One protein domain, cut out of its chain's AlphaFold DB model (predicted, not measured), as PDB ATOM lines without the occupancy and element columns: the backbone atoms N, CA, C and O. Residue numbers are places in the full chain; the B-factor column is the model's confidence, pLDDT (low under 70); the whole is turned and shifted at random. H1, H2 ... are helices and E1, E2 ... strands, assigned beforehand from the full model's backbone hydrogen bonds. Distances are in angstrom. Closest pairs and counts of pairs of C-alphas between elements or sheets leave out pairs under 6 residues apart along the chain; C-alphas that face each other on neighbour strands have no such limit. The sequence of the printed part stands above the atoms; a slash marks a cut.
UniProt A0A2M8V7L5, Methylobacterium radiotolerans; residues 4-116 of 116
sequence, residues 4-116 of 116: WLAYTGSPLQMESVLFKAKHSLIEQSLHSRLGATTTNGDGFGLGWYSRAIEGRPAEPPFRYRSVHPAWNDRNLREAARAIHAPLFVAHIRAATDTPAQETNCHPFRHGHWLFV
ATOM      1  N   TRP A   4     -45.071 -52.310 -22.917       95.31
ATOM      2  CA  TRP A   4     -45.077 -51.673 -21.613       95.31
ATOM      3  C   TRP A   4     -45.354 -52.694 -20.520       95.31
ATOM      4  O   TRP A   4     -45.900 -53.769 -20.768       95.31
ATOM      5  N   LEU A   5     -44.926 -52.353 -19.314       97.44
ATOM      6  CA  LEU A   5     -45.134 -53.133 -18.107       97.44
ATOM      7  C   LEU A   5     -45.452 -52.162 -16.980       97.44
ATOM      8  O   LEU A   5     -44.717 -51.199 -16.785       97.44
ATOM      9  N   ALA A   6     -46.513 -52.425 -16.228       97.88
ATOM     10  CA  ALA A   6     -46.796 -51.732 -14.981       97.88
ATOM     11  C   ALA A   6     -46.822 -52.738 -13.833       97.88
ATOM     12  O   ALA A   6     -47.205 -53.895 -14.010       97.88
ATOM     13  N   TYR A   7     -46.416 -52.284 -12.657       98.19
ATOM     14  CA  TYR A   7     -46.432 -53.068 -11.435       98.19
ATOM     15  C   TYR A   7     -47.040 -52.250 -10.304       98.19
ATOM     16  O   TYR A   7     -46.723 -51.071 -10.162       98.19
ATOM     17  N   THR A   8     -47.866 -52.899  -9.489       97.44
ATOM     18  CA  THR A   8     -48.348 -52.387  -8.207       97.44
ATOM     19  C   THR A   8     -48.340 -53.524  -7.187       97.44
ATOM     20  O   THR A   8     -48.768 -54.637  -7.503       97.44
ATOM     21  N   GLY A   9     -47.821 -53.279  -5.985       96.25
ATOM     22  CA  GLY A   9     -47.756 -54.281  -4.923       96.25
ATOM     23  C   GLY A   9     -46.639 -54.033  -3.912       96.25
ATOM     24  O   GLY A   9     -46.222 -52.899  -3.675       96.25
ATOM     25  N   SER A  10     -46.156 -55.110  -3.287       95.69
ATOM     26  CA  SER A  10     -44.981 -55.060  -2.411       95.69
ATOM     27  C   SER A  10     -43.751 -54.565  -3.183       95.69
ATOM     28  O   SER A  10     -43.606 -54.903  -4.351       95.69
ATOM     29  N   PRO A  11     -42.829 -53.797  -2.572       96.50
ATOM     30  CA  PRO A  11     -41.656 -53.305  -3.287       96.50
ATOM     31  C   PRO A  11     -40.896 -54.419  -4.018       96.50
ATOM     32  O   PRO A  11     -40.369 -55.337  -3.389       96.50
ATOM     33  N   LEU A  12     -40.845 -54.324  -5.348       97.31
ATOM     34  CA  LEU A  12     -40.226 -55.318  -6.220       97.31
ATOM     35  C   LEU A  12     -38.932 -54.756  -6.813       97.31
ATOM     36  O   LEU A  12     -38.912 -53.619  -7.291       97.31
ATOM     37  N   GLN A  13     -37.867 -55.565  -6.821       98.00
ATOM     38  CA  GLN A  13     -36.643 -55.241  -7.552       98.00
ATOM     39  C   GLN A  13     -36.938 -55.236  -9.052       98.00
ATOM     40  O   GLN A  13     -37.293 -56.277  -9.616       98.00
ATOM     41  N   MET A  14     -36.760 -54.092  -9.710       97.94
ATOM     42  CA  MET A  14     -37.159 -53.923 -11.111       97.94
ATOM     43  C   MET A  14     -36.451 -54.889 -12.066       97.94
ATOM     44  O   MET A  14     -37.064 -55.356 -13.026       97.94
ATOM     45  N   GLU A  15     -35.196 -55.263 -11.789       98.31
ATOM     46  CA  GLU A  15     -34.447 -56.238 -12.597       98.31
ATOM     47  C   GLU A  15     -35.204 -57.569 -12.759       98.31
ATOM     48  O   GLU A  15     -35.118 -58.206 -13.812       98.31
ATOM     49  N   SER A  16     -35.997 -57.962 -11.756       97.88
ATOM     50  CA  SER A  16     -36.761 -59.216 -11.749       97.88
ATOM     51  C   SER A  16     -37.707 -59.330 -12.943       97.88
ATOM     52  O   SER A  16     -37.807 -60.392 -13.552       97.88
ATOM     53  N   VAL A  17     -38.370 -58.230 -13.312       97.81
ATOM     54  CA  VAL A  17     -39.356 -58.199 -14.406       97.81
ATOM     55  C   VAL A  17     -38.818 -57.547 -15.673       97.81
ATOM     56  O   VAL A  17     -39.226 -57.917 -16.775       97.81
ATOM     57  N   LEU A  18     -37.877 -56.610 -15.541       98.06
ATOM     58  CA  LEU A  18     -37.276 -55.948 -16.694       98.06
ATOM     59  C   LEU A  18     -36.276 -56.856 -17.410       98.06
ATOM     60  O   LEU A  18     -36.290 -56.880 -18.634       98.06
ATOM     61  N   PHE A  19     -35.474 -57.644 -16.685       98.12
ATOM     62  CA  PHE A  19     -34.389 -58.437 -17.278       98.12
ATOM     63  C   PHE A  19     -34.502 -59.946 -17.017       98.12
ATOM     64  O   PHE A  19     -34.261 -60.724 -17.937       98.12
ATOM     65  N   LYS A  20     -34.852 -60.378 -15.796       98.00
ATOM     66  CA  LYS A  20     -34.727 -61.793 -15.374       98.00
ATOM     67  C   LYS A  20     -35.916 -62.688 -15.723       98.00
ATOM     68  O   LYS A  20     -35.741 -63.899 -15.836       98.00
ATOM     69  N   ALA A  21     -37.118 -62.134 -15.860       97.31
ATOM     70  CA  ALA A  21     -38.290 -62.922 -16.229       97.31
ATOM     71  C   ALA A  21     -38.095 -63.605 -17.598       97.31
ATOM     72  O   ALA A  21     -37.511 -63.026 -18.511       97.31
ATOM     73  N   LYS A  22     -38.643 -64.816 -17.771       94.69
ATOM     74  CA  LYS A  22     -38.552 -65.579 -19.035       94.69
ATOM     75  C   LYS A  22     -39.029 -64.778 -20.255       94.69
ATOM     76  O   LYS A  22     -38.482 -64.926 -21.339       94.69
ATOM     77  N   HIS A  23     -40.048 -63.946 -20.055       94.25
ATOM     78  CA  HIS A  23     -40.600 -63.028 -21.051       94.25
ATOM     79  C   HIS A  23     -40.477 -61.590 -20.545       94.25
ATOM     80  O   HIS A  23     -41.465 -60.861 -20.460       94.25
ATOM     81  N   SER A  24     -39.274 -61.220 -20.104       97.31
ATOM     82  CA  SER A  24     -38.995 -59.895 -19.560       97.31
ATOM     83  C   SER A  24     -39.254 -58.791 -20.582       97.31
ATOM     84  O   SER A  24     -39.267 -59.025 -21.793       97.31
ATOM     85  N   LEU A  25     -39.452 -57.561 -20.102       97.06
ATOM     86  CA  LEU A  25     -39.685 -56.427 -20.998       97.06
ATOM     87  C   LEU A  25     -38.505 -56.220 -21.968       97.06
ATOM     88  O   LEU A  25     -38.714 -55.862 -23.126       97.06
ATOM     89  N   ILE A  26     -37.276 -56.491 -21.516       97.25
ATOM     90  CA  ILE A  26     -36.073 -56.395 -22.344       97.25
ATOM     91  C   ILE A  26     -36.007 -57.529 -23.373       97.25
ATOM     92  O   ILE A  26     -35.681 -57.255 -24.526       97.25
ATOM     93  N   GLU A  27     -36.389 -58.766 -23.030       95.75
ATOM     94  CA  GLU A  27     -36.501 -59.852 -24.025       95.75
ATOM     95  C   GLU A  27     -37.512 -59.489 -25.116       95.75
ATOM     96  O   GLU A  27     -37.189 -59.551 -26.300       95.75
ATOM     97  N   GLN A  28     -38.675 -58.959 -24.734       94.31
ATOM     98  CA  GLN A  28     -39.693 -58.497 -25.679       94.31
ATOM     99  C   GLN A  28     -39.254 -57.285 -26.522       94.31
ATOM    100  O   GLN A  28     -39.847 -57.028 -27.572       94.31
ATOM    101  N   SER A  29     -38.247 -56.522 -26.081       94.69
ATOM    102  CA  SER A  29     -37.676 -55.415 -26.861       94.69
ATOM    103  C   SER A  29     -36.771 -55.900 -27.992       94.69
ATOM    104  O   SER A  29     -36.747 -55.287 -29.056       94.69
ATOM    105  N   LEU A  30     -36.065 -57.014 -27.784       94.50
ATOM    106  CA  LEU A  30     -35.110 -57.571 -28.743       94.50
ATOM    107  C   LEU A  30     -35.727 -58.682 -29.610       94.50
ATOM    108  O   LEU A  30     -35.323 -58.874 -30.755       94.50
ATOM    109  N   HIS A  31     -36.703 -59.410 -29.066       93.44
ATOM    110  CA  HIS A  31     -37.305 -60.605 -29.661       93.44
ATOM    111  C   HIS A  31     -38.841 -60.537 -29.648       93.44
ATOM    112  O   HIS A  31     -39.534 -61.478 -29.252       93.44
ATOM    113  N   SER A  32     -39.404 -59.410 -30.089       89.06
ATOM    114  CA  SER A  32     -40.851 -59.213 -30.192       89.06
ATOM    115  C   SER A  32     -41.478 -60.227 -31.154       89.06
ATOM    116  O   SER A  32     -41.189 -60.237 -32.346       89.06
ATOM    117  N   ARG A  33     -42.399 -61.049 -30.637       86.81
ATOM    118  CA  ARG A  33     -43.116 -62.088 -31.411       86.81
ATOM    119  C   ARG A  33     -44.454 -61.624 -31.984       86.81
ATOM    120  O   ARG A  33     -44.994 -62.257 -32.877       86.81
ATOM    121  N   LEU A  34     -45.002 -60.540 -31.434       82.06
ATOM    122  CA  LEU A  34     -46.336 -60.008 -31.749       82.06
ATOM    123  C   LEU A  34     -46.249 -58.568 -32.286       82.06
ATOM    124  O   LEU A  34     -47.105 -57.733 -31.991       82.06
ATOM    125  N   GLY A  35     -45.132 -58.206 -32.920       76.88
ATOM    126  CA  GLY A  35     -44.876 -56.863 -33.448       76.88
ATOM    127  C   GLY A  35     -44.672 -56.890 -34.958       76.88
ATOM    128  O   GLY A  35     -44.367 -57.937 -35.514       76.88
ATOM    129  N   ALA A  36     -44.816 -55.729 -35.604       79.12
ATOM    130  CA  ALA A  36     -44.490 -55.565 -37.026       79.12
ATOM    131  C   ALA A  36     -42.999 -55.823 -37.317       79.12
ATOM    132  O   ALA A  36     -42.644 -56.270 -38.401       79.12
ATOM    133  N   THR A  37     -42.140 -55.565 -36.329       82.81
ATOM    134  CA  THR A  37     -40.702 -55.826 -36.350       82.81
ATOM    135  C   THR A  37     -40.303 -56.685 -35.150       82.81
ATOM    136  O   THR A  37     -40.965 -56.677 -34.104       82.81
ATOM    137  N   THR A  38     -39.196 -57.417 -35.300       87.38
ATOM    138  CA  THR A  38     -38.611 -58.237 -34.227       87.38
ATOM    139  C   THR A  38     -38.035 -57.376 -33.103       87.38
ATOM    140  O   THR A  38     -38.137 -57.740 -31.935       87.38
ATOM    141  N   THR A  39     -37.454 -56.223 -33.436       90.44
ATOM    142  CA  THR A  39     -36.789 -55.328 -32.485       90.44
ATOM    143  C   THR A  39     -37.558 -54.019 -32.305       90.44
ATOM    144  O   THR A  39     -38.119 -53.473 -33.257       90.44
ATOM    145  N   ASN A  40     -37.554 -53.511 -31.071       90.81
ATOM    146  CA  ASN A  40     -38.129 -52.233 -30.648       90.81
ATOM    147  C   ASN A  40     -37.017 -51.391 -29.996       90.81
ATOM    148  O   ASN A  40     -36.784 -51.491 -28.789       90.81
ATOM    149  N   GLY A  41     -36.267 -50.645 -30.812       92.50
ATOM    150  CA  GLY A  41     -35.011 -49.997 -30.413       92.50
ATOM    151  C   GLY A  41     -35.067 -48.479 -30.255       92.50
ATOM    152  O   GLY A  41     -34.034 -47.880 -29.972       92.50
ATOM    153  N   ASP A  42     -36.233 -47.854 -30.416       94.94
ATOM    154  CA  ASP A  42     -36.366 -46.396 -30.593       94.94
ATOM    155  C   ASP A  42     -36.447 -45.612 -29.275       94.94
ATOM    156  O   ASP A  42     -37.006 -44.507 -29.219       94.94
ATOM    157  N   GLY A  43     -35.931 -46.219 -28.208       96.88
ATOM    158  CA  GLY A  43     -35.878 -45.678 -26.861       96.88
ATOM    159  C   GLY A  43     -36.679 -46.467 -25.831       96.88
ATOM    160  O   GLY A  43     -37.401 -47.425 -26.123       96.88
ATOM    161  N   PHE A  44     -36.556 -46.035 -24.585       98.00
ATOM    162  CA  PHE A  44     -37.300 -46.576 -23.460       98.00
ATOM    163  C   PHE A  44     -37.585 -45.502 -22.420       98.00
ATOM    164  O   PHE A  44     -36.997 -44.417 -22.412       98.00
ATOM    165  N   GLY A  45     -38.446 -45.853 -21.476       98.25
ATOM    166  CA  GLY A  45     -38.474 -45.181 -20.197       98.25
ATOM    167  C   GLY A  45     -38.953 -46.072 -19.072       98.25
ATOM    168  O   GLY A  45     -39.618 -47.085 -19.268       98.25
ATOM    169  N   LEU A  46     -38.573 -45.661 -17.876       98.44
ATOM    170  CA  LEU A  46     -38.873 -46.278 -16.603       98.44
ATOM    171  C   LEU A  46     -39.297 -45.157 -15.664       98.44
ATOM    172  O   LEU A  46     -38.576 -44.172 -15.517       98.44
ATOM    173  N   GLY A  47     -40.460 -45.280 -15.042       98.44
ATOM    174  CA  GLY A  47     -40.935 -44.339 -14.042       98.44
ATOM    175  C   GLY A  47     -41.421 -45.064 -12.801       98.44
ATOM    176  O   GLY A  47     -42.058 -46.108 -12.911       98.44
ATOM    177  N   TRP A  48     -41.110 -44.532 -11.623       98.25
ATOM    178  CA  TRP A  48     -41.433 -45.185 -10.358       98.25
ATOM    179  C   TRP A  48     -41.692 -44.203  -9.232       98.25
ATOM    180  O   TRP A  48     -41.218 -43.066  -9.234       98.25
ATOM    181  N   TYR A  49     -42.437 -44.687  -8.249       96.62
ATOM    182  CA  TYR A  49     -42.755 -43.959  -7.035       96.62
ATOM    183  C   TYR A  49     -41.823 -44.417  -5.916       96.62
ATOM    184  O   TYR A  49     -41.586 -45.617  -5.744       96.62
ATOM    185  N   SER A  50     -41.280 -43.465  -5.156       90.56
ATOM    186  CA  SER A  50     -40.583 -43.784  -3.913       90.56
ATOM    187  C   SER A  50     -41.568 -44.337  -2.887       90.56
ATOM    188  O   SER A  50     -42.777 -44.090  -2.928       90.56
ATOM    189  N   ARG A  51     -41.043 -45.119  -1.944       87.69
ATOM    190  CA  ARG A  51     -41.816 -45.526  -0.774       87.69
ATOM    191  C   ARG A  51     -42.166 -44.278   0.038       87.69
ATOM    192  O   ARG A  51     -41.297 -43.440   0.264       87.69
ATOM    193  N   ALA A  52     -43.408 -44.191   0.511       86.00
ATOM    194  CA  ALA A  52     -43.812 -43.137   1.434       86.00
ATOM    195  C   ALA A  52     -42.934 -43.172   2.697       86.00
ATOM    196  O   ALA A  52     -42.745 -44.230   3.302       86.00
ATOM    197  N   ILE A  53     -42.397 -42.011   3.072       88.12
ATOM    198  CA  ILE A  53     -41.625 -41.815   4.299       88.12
ATOM    199  C   ILE A  53     -42.482 -40.960   5.227       88.12
ATOM    200  O   ILE A  53     -42.920 -39.876   4.842       88.12
ATOM    201  N   GLU A  54     -42.734 -41.455   6.435       91.19
ATOM    202  CA  GLU A  54     -43.542 -40.750   7.429       91.19
ATOM    203  C   GLU A  54     -42.952 -39.366   7.740       91.19
ATOM    204  O   GLU A  54     -41.736 -39.196   7.850       91.19
ATOM    205  N   GLY A  55     -43.820 -38.354   7.815       91.44
ATOM    206  CA  GLY A  55     -43.418 -36.963   8.032       91.44
ATOM    207  C   GLY A  55     -42.779 -36.272   6.821       91.44
ATOM    208  O   GLY A  55     -42.379 -35.116   6.941       91.44
ATOM    209  N   ARG A  56     -42.689 -36.930   5.654       89.81
ATOM    210  CA  ARG A  56     -42.219 -36.304   4.410       89.81
ATOM    211  C   ARG A  56     -43.350 -36.156   3.392       89.81
ATOM    212  O   ARG A  56     -44.141 -37.086   3.224       89.81
ATOM    213  N   PRO A  57     -43.428 -35.013   2.686       88.69
ATOM    214  CA  PRO A  57     -44.367 -34.863   1.587       88.69
ATOM    215  C   PRO A  57     -44.053 -35.875   0.481       88.69
ATOM    216  O   PRO A  57     -42.895 -36.239   0.263       88.69
ATOM    217  N   ALA A  58     -45.093 -36.325  -0.221       86.81
ATOM    218  CA  ALA A  58     -44.923 -37.200  -1.369       86.81
ATOM    219  C   ALA A  58     -44.097 -36.486  -2.449       86.81
ATOM    220  O   ALA A  58     -44.367 -35.336  -2.792       86.81
ATOM    221  N   GLU A  59     -43.110 -37.179  -3.006       92.06
ATOM    222  CA  GLU A  59     -42.322 -36.662  -4.121       92.06
ATOM    223  C   GLU A  59     -43.008 -36.991  -5.460       92.06
ATOM    224  O   GLU A  59     -43.719 -37.999  -5.579       92.06
ATOM    225  N   PRO A  60     -42.827 -36.158  -6.500       95.12
ATOM    226  CA  PRO A  60     -43.170 -36.549  -7.859       95.12
ATOM    227  C   PRO A  60     -42.424 -37.832  -8.252       95.12
ATOM    228  O   PRO A  60     -41.266 -38.001  -7.867       95.12
ATOM    229  N   PRO A  61     -43.024 -38.715  -9.068       97.12
ATOM    230  CA  PRO A  61     -42.366 -39.940  -9.483       97.12
ATOM    231  C   PRO A  61     -41.070 -39.642 -10.247       97.12
ATOM    232  O   PRO A  61     -40.956 -38.683 -11.032       97.12
ATOM    233  N   PHE A  62     -40.096 -40.510 -10.017       97.62
ATOM    234  CA  PHE A  62     -38.817 -40.504 -10.700       97.62
ATOM    235  C   PHE A  62     -38.983 -41.070 -12.102       97.62
ATOM    236  O   PHE A  62     -39.896 -41.855 -12.367       97.62
ATOM    237  N   ARG A  63     -38.105 -40.652 -13.015       97.81
ATOM    238  CA  ARG A  63     -38.072 -41.168 -14.379       97.81
ATOM    239  C   ARG A  63     -36.645 -41.316 -14.859       97.81
ATOM    240  O   ARG A  63     -35.819 -40.442 -14.614       97.81
ATOM    241  N   TYR A  64     -36.420 -42.366 -15.625       98.19
ATOM    242  CA  TYR A  64     -35.251 -42.526 -16.461       98.19
ATOM    243  C   TYR A  64     -35.711 -42.864 -17.877       98.19
ATOM    244  O   TYR A  64     -36.496 -43.790 -18.066       98.19
ATOM    245  N   ARG A  65     -35.279 -42.074 -18.860       98.19
ATOM    246  CA  ARG A  65     -35.628 -42.237 -20.269       98.19
ATOM    247  C   ARG A  65     -34.374 -42.126 -21.112       98.19
ATOM    248  O   ARG A  65     -33.417 -41.473 -20.711       98.19
ATOM    249  N   SER A  66     -34.402 -42.760 -22.269       97.75
ATOM    250  CA  SER A  66     -33.290 -42.755 -23.208       97.75
ATOM    251  C   SER A  66     -33.814 -43.034 -24.605       97.75
ATOM    252  O   SER A  66     -34.805 -43.745 -24.770       97.75
ATOM    253  N   VAL A  67     -33.128 -42.499 -25.609       97.00
ATOM    254  CA  VAL A  67     -33.352 -42.847 -27.022       97.00
ATOM    255  C   VAL A  67     -32.583 -44.098 -27.439       97.00
ATOM    256  O   VAL A  67     -32.775 -44.595 -28.543       97.00
ATOM    257  N   HIS A  68     -31.696 -44.605 -26.578       95.69
ATOM    258  CA  HIS A  68     -30.937 -45.813 -26.862       95.69
ATOM    259  C   HIS A  68     -31.794 -47.071 -26.683       95.69
ATOM    260  O   HIS A  68     -32.720 -47.085 -25.866       95.69
ATOM    261  N   PRO A  69     -31.459 -48.162 -27.388       95.88
ATOM    262  CA  PRO A  69     -32.131 -49.432 -27.190       95.88
ATOM    263  C   PRO A  69     -31.969 -49.956 -25.762       95.88
ATOM    264  O   PRO A  69     -30.852 -50.074 -25.253       95.88
ATOM    265  N   ALA A  70     -33.081 -50.345 -25.137       97.00
ATOM    266  CA  ALA A  70     -33.102 -50.757 -23.734       97.00
ATOM    267  C   ALA A  70     -32.202 -51.967 -23.435       97.00
ATOM    268  O   ALA A  70     -31.593 -52.040 -22.371       97.00
ATOM    269  N   TRP A  71     -32.079 -52.908 -24.380       96.38
ATOM    270  CA  TRP A  71     -31.256 -54.111 -24.214       96.38
ATOM    271  C   TRP A  71     -29.754 -53.825 -24.107       96.38
ATOM    272  O   TRP A  71     -29.012 -54.682 -23.629       96.38
ATOM    273  N   ASN A  72     -29.301 -52.645 -24.544       95.88
ATOM    274  CA  ASN A  72     -27.891 -52.259 -24.528       95.88
ATOM    275  C   ASN A  72     -27.590 -51.108 -23.552       95.88
ATOM    276  O   ASN A  72     -26.467 -50.602 -23.520       95.88
ATOM    277  N   ASP A  73     -28.565 -50.686 -22.744       97.62
ATOM    278  CA  ASP A  73     -28.368 -49.616 -21.772       97.62
ATOM    279  C   ASP A  73     -27.891 -50.187 -20.423       97.62
ATOM    280  O   ASP A  73     -28.640 -50.799 -19.655       97.62
ATOM    281  N   ARG A  74     -26.596 -50.007 -20.133       97.38
ATOM    282  CA  ARG A  74     -25.979 -50.490 -18.885       97.38
ATOM    283  C   ARG A  74     -26.505 -49.752 -17.658       97.38
ATOM    284  O   ARG A  74     -26.666 -50.372 -16.611       97.38
ATOM    285  N   ASN A  75     -26.807 -48.463 -17.789       98.12
ATOM    286  CA  ASN A  75     -27.320 -47.659 -16.686       98.12
ATOM    287  C   ASN A  75     -28.745 -48.080 -16.333       98.12
ATOM    288  O   ASN A  75     -29.089 -48.125 -15.155       98.12
ATOM    289  N   LEU A  76     -29.553 -48.475 -17.323       98.31
ATOM    290  CA  LEU A  76     -30.875 -49.051 -17.082       98.31
ATOM    291  C   LEU A  76     -30.762 -50.335 -16.266       98.31
ATOM    292  O   LEU A  76     -31.524 -50.532 -15.321       98.31
ATOM    293  N   ARG A  77     -29.801 -51.199 -16.603       98.06
ATOM    294  CA  ARG A  77     -29.578 -52.441 -15.860       98.06
ATOM    295  C   ARG A  77     -29.097 -52.184 -14.432       98.06
ATOM    296  O   ARG A  77     -29.625 -52.800 -13.509       98.06
ATOM    297  N   GLU A  78     -28.160 -51.260 -14.231       98.44
ATOM    298  CA  GLU A  78     -27.699 -50.876 -12.890       98.44
ATOM    299  C   GLU A  78     -28.828 -50.254 -12.054       98.44
ATOM    300  O   GLU A  78     -29.056 -50.663 -10.913       98.44
ATOM    301  N   ALA A  79     -29.616 -49.347 -12.638       97.94
ATOM    302  CA  ALA A  79     -30.790 -48.774 -11.987       97.94
ATOM    303  C   ALA A  79     -31.812 -49.862 -11.616       97.94
ATOM    304  O   ALA A  79     -32.286 -49.908 -10.481       97.94
ATOM    305  N   ALA A  80     -32.101 -50.792 -12.529       98.00
ATOM    306  CA  ALA A  80     -33.047 -51.879 -12.289       98.00
ATOM    307  C   ALA A  80     -32.602 -52.827 -11.158       98.00
ATOM    308  O   ALA A  80     -33.451 -53.398 -10.469       98.00
ATOM    309  N   ARG A  81     -31.287 -52.995 -10.949       98.06
ATOM    310  CA  ARG A  81     -30.714 -53.759  -9.828       98.06
ATOM    311  C   ARG A  81     -30.870 -53.032  -8.495       98.06
ATOM    312  O   ARG A  81     -31.146 -53.673  -7.483       98.06
ATOM    313  N   ALA A  82     -30.687 -51.717  -8.481       97.94
ATOM    314  CA  ALA A  82     -30.731 -50.928  -7.254       97.94
ATOM    315  C   ALA A  82     -32.167 -50.629  -6.790       97.94
ATOM    316  O   ALA A  82     -32.467 -50.656  -5.594       97.94
ATOM    317  N   ILE A  83     -33.073 -50.346  -7.728       97.44
ATOM    318  CA  ILE A  83     -34.385 -49.786  -7.406       97.44
ATOM    319  C   ILE A  83     -35.378 -50.884  -7.013       97.44
ATOM    320  O   ILE A  83     -35.650 -51.821  -7.767       97.44
ATOM    321  N   HIS A  84     -35.976 -50.694  -5.836       97.50
ATOM    322  CA  HIS A  84     -37.143 -51.429  -5.360       97.50
ATOM    323  C   HIS A  84     -38.304 -50.452  -5.217       97.50
ATOM    324  O   HIS A  84     -38.200 -49.481  -4.465       97.50
ATOM    325  N   ALA A  85     -39.403 -50.694  -5.927       96.94
ATOM    326  CA  ALA A  85     -40.553 -49.795  -5.909       96.94
ATOM    327  C   ALA A  85     -41.870 -50.575  -5.786       96.94
ATOM    328  O   ALA A  85     -42.006 -51.632  -6.406       96.94
ATOM    329  N   PRO A  86     -42.841 -50.071  -5.002       96.25
ATOM    330  CA  PRO A  86     -44.171 -50.668  -4.911       96.25
ATOM    331  C   PRO A  86     -45.046 -50.335  -6.125       96.25
ATOM    332  O   PRO A  86     -46.023 -51.028  -6.371       96.25
ATOM    333  N   LEU A  87     -44.710 -49.278  -6.874       97.69
ATOM    334  CA  LEU A  87     -45.445 -48.825  -8.051       97.69
ATOM    335  C   LEU A  87     -44.471 -48.293  -9.102       97.69
ATOM    336  O   LEU A  87     -43.698 -47.370  -8.828       97.69
ATOM    337  N   PHE A  88     -44.514 -48.864 -10.302       98.31
ATOM    338  CA  PHE A  88     -43.718 -48.395 -11.431       98.31
ATOM    339  C   PHE A  88     -44.338 -48.776 -12.773       98.31
ATOM    340  O   PHE A  88     -45.143 -49.700 -12.871       98.31
ATOM    341  N   VAL A  89     -43.920 -48.063 -13.814       98.56
ATOM    342  CA  VAL A  89     -44.237 -48.359 -15.207       98.56
ATOM    343  C   VAL A  89     -42.968 -48.271 -16.047       98.56
ATOM    344  O   VAL A  89     -42.117 -47.410 -15.828       98.56
ATOM    345  N   ALA A  90     -42.835 -49.163 -17.014       98.38
ATOM    346  CA  ALA A  90     -41.762 -49.178 -17.987       98.38
ATOM    347  C   ALA A  90     -42.347 -49.296 -19.393       98.38
ATOM    348  O   ALA A  90     -43.373 -49.943 -19.594       98.38
ATOM    349  N   HIS A  91     -41.691 -48.679 -20.365       98.19
ATOM    350  CA  HIS A  91     -42.129 -48.647 -21.750       98.19
ATOM    351  C   HIS A  91     -40.930 -48.760 -22.692       98.19
ATOM    352  O   HIS A  91     -39.920 -48.087 -22.506       98.19
ATOM    353  N   ILE A  92     -41.075 -49.580 -23.728       96.75
ATOM    354  CA  ILE A  92     -40.148 -49.729 -24.847       96.75
ATOM    355  C   ILE A  92     -40.799 -49.108 -26.074       96.75
ATOM    356  O   ILE A  92     -41.900 -49.506 -26.473       96.75
ATOM    357  N   ARG A  93     -40.106 -48.147 -26.677       94.62
ATOM    358  CA  ARG A  93     -40.586 -47.414 -27.840       94.62
ATOM    359  C   ARG A  93     -40.240 -48.159 -29.128       94.62
ATOM    360  O   ARG A  93     -39.127 -48.643 -29.309       94.62
ATOM    361  N   ALA A  94     -41.230 -48.230 -30.010       91.75
ATOM    362  CA  ALA A  94     -41.106 -48.699 -31.382       91.75
ATOM    363  C   ALA A  94     -41.761 -47.647 -32.282       91.75
ATOM    364  O   ALA A  94     -42.992 -47.579 -32.351       91.75
ATOM    365  N   ALA A  95     -40.952 -46.778 -32.874       86.50
ATOM    366  CA  ALA A  95     -41.404 -45.696 -33.733       86.50
ATOM    367  C   ALA A  95     -41.570 -46.197 -35.174       86.50
ATOM    368  O   ALA A  95     -40.853 -47.090 -35.613       86.50
ATOM    369  N   THR A  96     -42.522 -45.627 -35.912       80.50
ATOM    370  CA  THR A  96     -42.604 -45.817 -37.368       80.50
ATOM    371  C   THR A  96     -41.893 -44.668 -38.078       80.50
ATOM    372  O   THR A  96     -40.854 -44.881 -38.687       80.50
ATOM    373  N   ASP A  97     -42.392 -43.439 -37.901       83.06
ATOM    374  CA  ASP A  97     -41.993 -42.285 -38.730       83.06
ATOM    375  C   ASP A  97     -41.611 -41.040 -37.913       83.06
ATOM    376  O   ASP A  97     -41.305 -39.983 -38.463       83.06
ATOM    377  N   THR A  98     -41.648 -41.130 -36.580       86.62
ATOM    378  CA  THR A  98     -41.312 -39.996 -35.703       86.62
ATOM    379  C   THR A  98     -39.863 -40.080 -35.226       86.62
ATOM    380  O   THR A  98     -39.410 -41.173 -34.874       86.62
ATOM    381  N   PRO A  99     -39.138 -38.947 -35.128       89.25
ATOM    382  CA  PRO A  99     -37.752 -38.942 -34.668       89.25
ATOM    383  C   PRO A  99     -37.565 -39.657 -33.324       89.25
ATOM    384  O   PRO A  99     -38.430 -39.590 -32.446       89.25
ATOM    385  N   ALA A 100     -36.421 -40.311 -33.129       90.19
ATOM    386  CA  ALA A 100     -36.023 -40.823 -31.822       90.19
ATOM    387  C   ALA A 100     -35.576 -39.665 -30.922       90.19
ATOM    388  O   ALA A 100     -34.500 -39.103 -31.111       90.19
ATOM    389  N   GLN A 101     -36.428 -39.271 -29.969       94.69
ATOM    390  CA  GLN A 101     -36.164 -38.162 -29.052       94.69
ATOM    391  C   GLN A 101     -36.593 -38.525 -27.634       94.69
ATOM    392  O   GLN A 101     -37.625 -39.145 -27.410       94.69
ATOM    393  N   GLU A 102     -35.838 -38.109 -26.624       95.50
ATOM    394  CA  GLU A 102     -36.187 -38.483 -25.249       95.50
ATOM    395  C   GLU A 102     -37.548 -37.896 -24.824       95.50
ATOM    396  O   GLU A 102     -38.301 -38.493 -24.051       95.50
ATOM    397  N   THR A 103     -37.911 -36.736 -25.375       95.62
ATOM    398  CA  THR A 103     -39.186 -36.055 -25.121       95.62
ATOM    399  C   THR A 103     -40.402 -36.872 -25.539       95.62
ATOM    400  O   THR A 103     -41.444 -36.702 -24.917       95.62
ATOM    401  N   ASN A 104     -40.270 -37.786 -26.506       95.00
ATOM    402  CA  ASN A 104     -41.344 -38.673 -26.962       95.00
ATOM    403  C   ASN A 104     -41.205 -40.119 -26.447       95.00
ATOM    404  O   ASN A 104     -41.930 -41.013 -26.889       95.00
ATOM    405  N   CYS A 105     -40.308 -40.347 -25.483       97.00
ATOM    406  CA  CYS A 105     -40.230 -41.592 -24.734       97.00
ATOM    407  C   CYS A 105     -41.140 -41.524 -23.495       97.00
ATOM    408  O   CYS A 105     -41.038 -40.614 -22.664       97.00
ATOM    409  N   HIS A 106     -42.028 -42.508 -23.367       97.75
ATOM    410  CA  HIS A 106     -42.872 -42.714 -22.188       97.75
ATOM    411  C   HIS A 106     -42.060 -43.333 -21.036       97.75
ATOM    412  O   HIS A 106     -41.106 -44.056 -21.316       97.75
ATOM    413  N   PRO A 107     -42.426 -43.112 -19.757       98.12
ATOM    414  CA  PRO A 107     -43.625 -42.405 -19.302       98.12
ATOM    415  C   PRO A 107     -43.509 -40.872 -19.300       98.12
ATOM    416  O   PRO A 107     -42.489 -40.278 -18.919       98.12
ATOM    417  N   PHE A 108     -44.612 -40.209 -19.643       98.12
ATOM    418  CA  PHE A 108     -44.822 -38.796 -19.343       98.12
ATOM    419  C   PHE A 108     -45.105 -38.604 -17.852       98.12
ATOM    420  O   PHE A 108     -45.547 -39.530 -17.175       98.12
ATOM    421  N   ARG A 109     -44.823 -37.403 -17.334       97.62
ATOM    422  CA  ARG A 109     -45.068 -37.038 -15.935       97.62
ATOM    423  C   ARG A 109     -45.792 -35.708 -15.857       97.62
ATOM    424  O   ARG A 109     -45.302 -34.729 -16.418       97.62
ATOM    425  N   HIS A 110     -46.869 -35.662 -15.084       97.31
ATOM    426  CA  HIS A 110     -47.536 -34.427 -14.691       97.31
ATOM    427  C   HIS A 110     -47.859 -34.473 -13.195       97.31
ATOM    428  O   HIS A 110     -48.658 -35.298 -12.756       97.31
ATOM    429  N   GLY A 111     -47.202 -33.633 -12.392       95.31
ATOM    430  CA  GLY A 111     -47.275 -33.734 -10.931       95.31
ATOM    431  C   GLY A 111     -46.913 -35.145 -10.454       95.31
ATOM    432  O   GLY A 111     -45.827 -35.641 -10.756       95.31
ATOM    433  N   HIS A 112     -47.852 -35.799  -9.765       95.38
ATOM    434  CA  HIS A 112     -47.712 -37.169  -9.252       95.38
ATOM    435  C   HIS A 112     -48.197 -38.262 -10.217       95.38
ATOM    436  O   HIS A 112     -48.289 -39.423  -9.829       95.38
ATOM    437  N   TRP A 113     -48.500 -37.932 -11.470       97.12
ATOM    438  CA  TRP A 113     -49.024 -38.890 -12.443       97.12
ATOM    439  C   TRP A 113     -47.951 -39.315 -13.436       97.12
ATOM    440  O   TRP A 113     -47.258 -38.463 -13.994       97.12
ATOM    441  N   LEU A 114     -47.848 -40.624 -13.671       98.31
ATOM    442  CA  LEU A 114     -47.160 -41.200 -14.823       98.31
ATOM    443  C   LEU A 114     -48.187 -41.662 -15.862       98.31
ATOM    444  O   LEU A 114     -49.213 -42.227 -15.496       98.31
ATOM    445  N   PHE A 115     -47.892 -41.442 -17.142       97.69
ATOM    446  CA  PHE A 115     -48.732 -41.880 -18.260       97.69
ATOM    447  C   PHE A 115     -47.877 -42.487 -19.376       97.69
ATOM    448  O   PHE A 115     -46.817 -41.945 -19.704       97.69
ATOM    449  N   VAL A 116     -48.338 -43.605 -19.936       93.00
ATOM    450  CA  VAL A 116     -47.730 -44.336 -21.055       93.00
ATOM    451  C   VAL A 116     -48.767 -44.519 -22.143       93.00
ATOM    452  O   VAL A 116     -49.906 -44.879 -21.779       93.00
TER     453      VAL A 116
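Overview. This is residues 4 to 116 of the 116 residues of a protein of Methylobacterium radiotolerans (UniProt A0A2M8V7L5). A four-strand sheet, twisted, has helices H2 and H3 packed on one face and a small hairpin, E5 and E6, over the other face; H1 only grazes the sheet. The link between E2 and E3, residues 49 to 61, reaches out at one end of the long axis, and Ala 36, in the link between H2 and E2, lies at the other. The printed part has 113 residues, with three named helices and six named strands in the order E1 H1 H2 E2 E3 H3 E4 E5 E6. Both sheets, E1 E4 E2 E3 and E5 E6, are antiparallel; the class is mixed, helices and strands, with under half of the residues in named elements. The whole is compact, with a radius of gyration of the C-alphas of 14.1 A, yet elongated, spanning 48 by 30 by 23 A.

Along the chain. In the large sheet, E1 is residues 4 to 13, 16.8 A long, from C-alpha 4 at (-45.077, -51.673, -21.613); it bends by 128 degrees at residue 10. E4, residues 84 to 92, is 19.8 A long and bends by 94 degrees at residue 87. E2, residues 44 to 48, and E3, residues 62 to 66, measure 13.8 A and 13.9 A. H1 is residues 15 to 20, 6.2 A, H2 residues 25 to 30, 9.1 A, and H3 residues 74 to 82, 12.6 A, beginning at C-alpha 74 at (-25.979, -50.490, -18.885). E5, residues 108 to 110, spans 6.9 A, and E6, residues 113 to 115, spans 6.5 A, ending at C-alpha 115 at (-48.732, -41.880, -18.260).

Arrangement. E1 and E3 are the edge strands. Between the neighbours E1 and E4, N 7 and O 88 are within hydrogen-bond range at 2.9 A; between the neighbours E4 and E2, N 47 and O 89 are within that range at 2.8 A; and in the hairpin E2 and E3, N 46 and O 64 are within it at 2.8 A. Two split strand-helix-strand units, strands running the same way with another strand between them, are E1, H1 H2, E2 and E3, H3, E4; both crossovers are right-handed. H2 and H3 lie on the same face, two layers of helices and sheet, at heights over the sheet of 8.2 A and 7.1 A. H1 touches H3 at a steep tilt of 56 degrees, opposite ways, closest at the C-alphas of Glu 15 and Ala 80, 4.6 A. H1 and H2 touch only at the corner, C-alphas of Leu 18 and Leu 25, 5.0 A. In the hairpin E5 and E6, N 108 and O 115 are 2.8 A apart; the closest C-alphas of E2 and E6, Gly 47 and Leu 114, are 7.0 A apart. Every O i to N i+4 pair is within hydrogen-bond range in H2 and H3, and 1 of 2 in H1.

Size, cuts and confidence. The two C-alphas farthest apart, Ala 36 and Gly 55, are 48.8 A apart. The links H2 to E2, E2 to E3 and E4 to E5 are long. The printed part has no cut, and no printed residue is under 70 in pLDDT.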